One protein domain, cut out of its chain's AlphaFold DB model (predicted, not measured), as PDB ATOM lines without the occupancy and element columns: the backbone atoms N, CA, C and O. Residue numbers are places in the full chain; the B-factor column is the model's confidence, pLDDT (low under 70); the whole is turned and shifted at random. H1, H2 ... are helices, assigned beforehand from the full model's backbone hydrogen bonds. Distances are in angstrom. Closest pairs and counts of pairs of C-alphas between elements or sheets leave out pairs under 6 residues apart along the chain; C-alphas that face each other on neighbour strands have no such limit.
ATOM      1  N   GLY A  14      32.357 -54.575  39.068       92.94
ATOM      2  CA  GLY A  14      31.784 -53.312  38.604       92.94
ATOM      3  C   GLY A  14      31.976 -53.107  37.100       92.94
ATOM      4  O   GLY A  14      31.024 -52.735  36.420       92.94
ATOM      5  N   ARG A  15      33.173 -53.412  36.577       95.12
ATOM      6  CA  ARG A  15      33.454 -53.380  35.132       95.12
ATOM      7  C   ARG A  15      32.592 -54.374  34.375       95.12
ATOM      8  O   ARG A  15      31.879 -53.962  33.470       95.12
ATOM      9  N   TRP A  16      32.588 -55.633  34.810       96.50
ATOM     10  CA  TRP A  16      31.789 -56.683  34.183       96.50
ATOM     11  C   TRP A  16      30.308 -56.292  34.106       96.50
ATOM     12  O   TRP A  16      29.681 -56.418  33.061       96.50
ATOM     13  N   THR A  17      29.759 -55.720  35.183       95.88
ATOM     14  CA  THR A  17      28.359 -55.266  35.203       95.88
ATOM     15  C   THR A  17      28.089 -54.161  34.178       95.88
ATOM     16  O   THR A  17      27.050 -54.172  33.523       95.88
ATOM     17  N   VAL A  18      29.003 -53.197  34.032       96.50
ATOM     18  CA  VAL A  18      28.869 -52.117  33.040       96.50
ATOM     19  C   VAL A  18      29.018 -52.662  31.614       96.50
ATOM     20  O   VAL A  18      28.247 -52.280  30.736       96.50
ATOM     21  N   GLU A  19      29.950 -53.584  31.384       97.56
ATOM     22  CA  GLU A  19      30.161 -54.238  30.088       97.56
ATOM     23  C   GLU A  19      28.928 -55.047  29.653       97.56
ATOM     24  O   GLU A  19      28.449 -54.890  28.527       97.56
ATOM     25  N   GLU A  20      28.346 -55.846  30.549       98.00
ATOM     26  CA  GLU A  20      27.115 -56.590  30.263       98.00
ATOM     27  C   GLU A  20      25.912 -55.666  30.060       98.00
ATOM     28  O   GLU A  20      25.096 -55.894  29.166       98.00
ATOM     29  N   ALA A  21      25.823 -54.573  30.818       97.81
ATOM     30  CA  ALA A  21      24.789 -53.567  30.613       97.81
ATOM     31  C   ALA A  21      24.863 -52.952  29.203       97.81
ATOM     32  O   ALA A  21      23.832 -52.801  28.547       97.81
ATOM     33  N   ILE A  22      26.069 -52.684  28.686       98.06
ATOM     34  CA  ILE A  22      26.273 -52.230  27.300       98.06
ATOM     35  C   ILE A  22      25.810 -53.300  26.303       98.06
ATOM     36  O   ILE A  22      25.053 -52.983  25.381       98.06
ATOM     37  N   ARG A  23      26.208 -54.567  26.493       98.38
ATOM     38  CA  ARG A  23      25.808 -55.685  25.611       98.38
ATOM     39  C   ARG A  23      24.293 -55.863  25.548       98.38
ATOM     40  O   ARG A  23      23.748 -56.104  24.472       98.38
ATOM     41  N   LEU A  24      23.620 -55.717  26.687       98.25
ATOM     42  CA  LEU A  24      22.169 -55.846  26.820       98.25
ATOM     43  C   LEU A  24      21.409 -54.549  26.509       98.25
ATOM     44  O   LEU A  24      20.181 -54.551  26.522       98.25
ATOM     45  N   ARG A  25      22.116 -53.451  26.210       97.75
ATOM     46  CA  ARG A  25      21.545 -52.107  26.006       97.75
ATOM     47  C   ARG A  25      20.713 -51.615  27.200       97.75
ATOM     48  O   ARG A  25      19.706 -50.932  27.025       97.75
ATOM     49  N   VAL A  26      21.144 -51.945  28.415       98.06
ATOM     50  CA  VAL A  26      20.513 -51.523  29.672       98.06
ATOM     51  C   VAL A  26      21.291 -50.344  30.269       98.06
ATOM     52  O   VAL A  26      22.506 -50.439  30.443       98.06
ATOM     53  N   PRO A  27      20.639 -49.225  30.621       97.31
ATOM     54  CA  PRO A  27      21.327 -48.095  31.236       97.31
ATOM     55  C   PRO A  27      21.711 -48.386  32.699       97.31
ATOM     56  O   PRO A  27      20.856 -48.693  33.527       97.31
ATOM     57  N   THR A  28      22.993 -48.217  33.044       96.88
ATOM     58  CA  THR A  28      23.526 -48.381  34.417       96.88
ATOM     59  C   THR A  28      24.330 -47.154  34.896       96.88
ATOM     60  O   THR A  28      25.517 -47.254  35.233       96.88
ATOM     61  N   PRO A  29      23.710 -45.958  34.970       96.81
ATOM     62  CA  PRO A  29      24.423 -44.704  35.241       96.81
ATOM     63  C   PRO A  29      25.085 -44.659  36.624       96.81
ATOM     64  O   PRO A  29      26.215 -44.189  36.752       96.81
ATOM     65  N   ALA A  30      24.426 -45.188  37.660       96.94
ATOM     66  CA  ALA A  30      24.973 -45.201  39.018       96.94
ATOM     67  C   ALA A  30      26.247 -46.059  39.116       96.94
ATOM     68  O   ALA A  30      27.256 -45.620  39.664       96.94
ATOM     69  N   ILE A  31      26.227 -47.260  38.530       94.50
ATOM     70  CA  ILE A  31      27.367 -48.188  38.551       94.50
ATOM     71  C   ILE A  31      28.534 -47.607  37.749       94.50
ATOM     72  O   ILE A  31      29.665 -47.601  38.233       94.50
ATOM     73  N   SER A  32      28.245 -47.037  36.577       96.00
ATOM     74  CA  SER A  32      29.240 -46.355  35.741       96.00
ATOM     75  C   SER A  32      29.902 -45.192  36.489       96.00
ATOM     76  O   SER A  32      31.123 -45.056  36.484       96.00
ATOM     77  N   THR A  33      29.110 -44.397  37.214       96.75
ATOM     78  CA  THR A  33      29.610 -43.264  38.008       96.75
ATOM     79  C   THR A  33      30.541 -43.722  39.127       96.75
ATOM     80  O   THR A  33      31.632 -43.175  39.287       96.75
ATOM     81  N   VAL A  34      30.152 -44.752  39.884       95.00
ATOM     82  CA  VAL A  34      30.988 -45.300  40.966       95.00
ATOM     83  C   VAL A  34      32.280 -45.900  40.410       95.00
ATOM     84  O   VAL A  34      33.343 -45.723  41.004       95.00
ATOM     85  N   LEU A  35      32.217 -46.573  39.260       94.75
ATOM     86  CA  LEU A  35      33.394 -47.131  38.601       94.75
ATOM     87  C   LEU A  35      34.379 -46.030  38.174       94.75
ATOM     88  O   LEU A  35      35.573 -46.136  38.457       94.75
ATOM     89  N   HIS A  36      33.886 -44.935  37.589       93.44
ATOM     90  CA  HIS A  36      34.719 -43.776  37.255       93.44
ATOM     91  C   HIS A  36      35.352 -43.140  38.495       93.44
ATOM     92  O   HIS A  36      36.538 -42.817  38.473       93.44
ATOM     93  N   ALA A  37      34.608 -43.007  39.597       92.88
ATOM     94  CA  ALA A  37      35.158 -42.488  40.848       92.88
ATOM     95  C   ALA A  37      36.327 -43.347  41.366       92.88
ATOM     96  O   ALA A  37      37.339 -42.806  41.819       92.88
ATOM     97  N   ARG A  38      36.238 -44.680  41.235       92.50
ATOM     98  CA  ARG A  38      37.353 -45.584  41.565       92.50
ATOM     99  C   ARG A  38      38.557 -45.334  40.668       92.50
ATOM    100  O   ARG A  38      39.647 -45.136  41.194       92.50
ATOM    101  N   PHE A  39      38.374 -45.270  39.350       91.88
ATOM    102  CA  PHE A  39      39.478 -45.007  38.419       91.88
ATOM    103  C   PHE A  39      40.150 -43.658  38.671       91.88
ATOM    104  O   PHE A  39      41.370 -43.552  38.573       91.88
ATOM    105  N   SER A  40      39.381 -42.635  39.046       90.56
ATOM    106  CA  SER A  40      39.935 -41.346  39.459       90.56
ATOM    107  C   SER A  40      40.769 -41.469  40.736       90.56
ATOM    108  O   SER A  40      41.862 -40.921  40.796       90.56
ATOM    109  N   SER A  41      40.317 -42.245  41.729       91.31
ATOM    110  CA  SER A  41      41.062 -42.467  42.985       91.31
ATOM    111  C   SER A  41      42.396 -43.212  42.805       91.31
ATOM    112  O   SER A  41      43.260 -43.190  43.681       91.31
ATOM    113  N   GLN A  42      42.567 -43.896  41.672       91.31
ATOM    114  CA  GLN A  42      43.769 -44.663  41.342       91.31
ATOM    115  C   GLN A  42      44.806 -43.829  40.574       91.31
ATOM    116  O   GLN A  42      45.950 -44.257  40.439       91.31
ATOM    117  N   GLN A  43      44.429 -42.644  40.085       88.81
ATOM    118  CA  GLN A  43      45.312 -41.750  39.344       88.81
ATOM    119  C   GLN A  43      45.965 -40.744  40.292       88.81
ATOM    120  O   GLN A  43      45.368 -39.727  40.634       88.81
ATOM    121  N   GLU A  44      47.210 -41.005  40.686       80.31
ATOM    122  CA  GLU A  44      48.000 -40.037  41.461       80.31
ATOM    123  C   GLU A  44      48.367 -38.799  40.631       80.31
ATOM    124  O   GLU A  44      48.436 -37.696  41.162       80.31
ATOM    125  N   ASP A  45      48.546 -38.980  39.321       82.69
ATOM    126  CA  ASP A  45      48.943 -37.926  38.392       82.69
ATOM    127  C   ASP A  45      48.127 -38.020  37.093       82.69
ATOM    128  O   ASP A  45      48.560 -38.592  36.091       82.69
ATOM    129  N   SER A  46      46.880 -37.535  37.142       84.62
ATOM    130  CA  SER A  46      45.891 -37.747  36.078       84.62
ATOM    131  C   SER A  46      46.289 -37.056  34.761       84.62
ATOM    132  O   SER A  46      46.276 -35.821  34.685       84.62
ATOM    133  N   PRO A  47      46.553 -37.813  33.673       84.12
ATOM    134  CA  PRO A  47      46.869 -37.239  32.363       84.12
ATOM    135  C   PRO A  47      45.731 -36.372  31.824       84.12
ATOM    136  O   PRO A  47      45.972 -35.328  31.227       84.12
ATOM    137  N   THR A  48      44.482 -36.762  32.094       87.12
ATOM    138  CA  THR A  48      43.293 -35.979  31.740       87.12
ATOM    139  C   THR A  48      43.319 -34.612  32.411       87.12
ATOM    140  O   THR A  48      43.110 -33.599  31.745       87.12
ATOM    141  N   MET A  49      43.630 -34.556  33.709       89.75
ATOM    142  CA  MET A  49      43.713 -33.285  34.431       89.75
ATOM    143  C   MET A  49      44.877 -32.420  33.945       89.75
ATOM    144  O   MET A  49      44.705 -31.207  33.832       89.75
ATOM    145  N   LYS A  50      46.019 -33.016  33.580       89.38
ATOM    146  CA  LYS A  50      47.119 -32.280  32.932       89.38
ATOM    147  C   LYS A  50      46.696 -31.676  31.600       89.38
ATOM    148  O   LYS A  50      46.946 -30.499  31.367       89.38
ATOM    149  N   SER A  51      46.024 -32.453  30.753       90.69
ATOM    150  CA  SER A  51      45.515 -31.977  29.464       90.69
ATOM    151  C   SER A  51      44.515 -30.838  29.647       90.69
ATOM    152  O   SER A  51      44.618 -29.822  28.967       90.69
ATOM    153  N   ILE A  52      43.593 -30.959  30.609       90.12
ATOM    154  CA  ILE A  52      42.647 -29.888  30.950       90.12
ATOM    155  C   ILE A  52      43.395 -28.638  31.435       90.12
ATOM    156  O   ILE A  52      43.082 -27.537  30.986       90.12
ATOM    157  N   ALA A  53      44.387 -28.782  32.319       91.50
ATOM    158  CA  ALA A  53      45.186 -27.659  32.811       91.50
ATOM    159  C   ALA A  53      45.941 -26.955  31.671       91.50
ATOM    160  O   ALA A  53      45.870 -25.730  31.558       91.50
ATOM    161  N   ALA A  54      46.577 -27.721  30.779       92.31
ATOM    162  CA  ALA A  54      47.255 -27.197  29.599       92.31
ATOM    163  C   ALA A  54      46.291 -26.427  28.682       92.31
ATOM    164  O   ALA A  54      46.597 -25.308  28.278       92.31
ATOM    165  N   LEU A  55      45.098 -26.970  28.415       93.56
ATOM    166  CA  LEU A  55      44.082 -26.307  27.590       93.56
ATOM    167  C   LEU A  55      43.577 -25.006  28.225       93.56
ATOM    168  O   LEU A  55      43.412 -23.997  27.536       93.56
ATOM    169  N   ARG A  56      43.354 -25.005  29.544       93.94
ATOM    170  CA  ARG A  56      42.924 -23.810  30.285       93.94
ATOM    171  C   ARG A  56      43.979 -22.710  30.288       93.94
ATOM    172  O   ARG A  56      43.596 -21.538  30.285       93.94
ATOM    173  N   GLY A  57      45.264 -23.062  30.288       91.81
ATOM    174  CA  GLY A  57      46.342 -22.090  30.121       91.81
ATOM    175  C   GLY A  57      46.479 -21.602  28.683       91.81
ATOM    176  O   GLY A  57      46.495 -20.397  28.458       91.81
ATOM    177  N   ALA A  58      46.480 -22.512  27.706       91.06
ATOM    178  CA  ALA A  58      46.667 -22.173  26.295       91.06
ATOM    179  C   ALA A  58      45.525 -21.322  25.712       91.06
ATOM    180  O   ALA A  58      45.783 -20.379  24.973       91.06
ATOM    181  N   ILE A  59      44.269 -21.648  26.036       92.88
ATOM    182  CA  ILE A  59      43.090 -20.959  25.482       92.88
ATOM    183  C   ILE A  59      42.582 -19.878  26.437       92.88
ATOM    184  O   ILE A  59      42.164 -18.807  26.010       92.88
ATOM    185  N   GLY A  60      42.582 -20.162  27.739       87.25
ATOM    186  CA  GLY A  60      41.971 -19.294  28.743       87.25
ATOM    187  C   GLY A  60      42.942 -18.385  29.493       87.25
ATOM    188  O   GLY A  60      42.489 -17.669  30.379       87.25
ATOM    189  N   GLY A  61      44.252 -18.456  29.227       90.81
ATOM    190  CA  GLY A  61      45.269 -17.658  29.925       90.81
ATOM    191  C   GLY A  61      45.429 -17.979  31.417       90.81
ATOM    192  O   GLY A  61      45.985 -17.172  32.158       90.81
TER     193      GLY A  61
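What this domain is: This is residues 14 to 61 of the 71 residues of the protein "6-phosphogluconate dehydrogenase-like protein" of Sodalis glossinidius (strain morsitans) (UniProt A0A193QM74). A helical hairpin of H1 and H2 makes one end of an extended rod, and a third helix, H3, sticks out as a free arm at the other end. H2 folds back on H1 with its first half and runs on away from it, and residues 42 to 46 lead across to H3, which meets neither of the others. The printed part has 48 residues with three named helices, H1, H2 and H3 in this order, and no named strand; the class is all helix. The whole is extended, with a radius of gyration of the C-alphas of 15.2 A and spans of 44 by 22 by 14 A.

Where its parts are: H1 is residues 14 to 23, 14.5 A from first to last C-alpha, and begins at C-alpha 14 at (31.784, -53.312, 38.604). H2 is residues 29 to 41, 18.5 A long by the same measure, with C-alpha 29 at (24.423, -44.704, 35.241). H3, the longest helix by residues, is residues 47 to 60, 19.0 A from first to last C-alpha, and ends at C-alpha 60 at (41.971, -19.294, 28.743).

How they stand to each other: H1 and H2 touch and form a helical hairpin; their closest C-alphas, those of Val 18 and Ser 32, are 6.4 A apart. H2 touches H1 with residues 31 to 35 alone. The two run opposite ways at a steep tilt of 43 degrees. H3 is apart from H1 and from H2. In H1, H2 and H3 every O i to N i+4 pair is within hydrogen-bond range.

The domain as a whole: The two C-alphas farthest apart, those of Leu 24 and Gly 61, are 44.7 A apart. Residues 41 to 47 stand free, and so do residues 49 to 61, of which 49 to 60 belong to H3. The links H1 to H2 and H2 to H3 are tight, and the printed part has no cut. The mean pLDDT of the printed part is 93.0, and no printed residue is under 70.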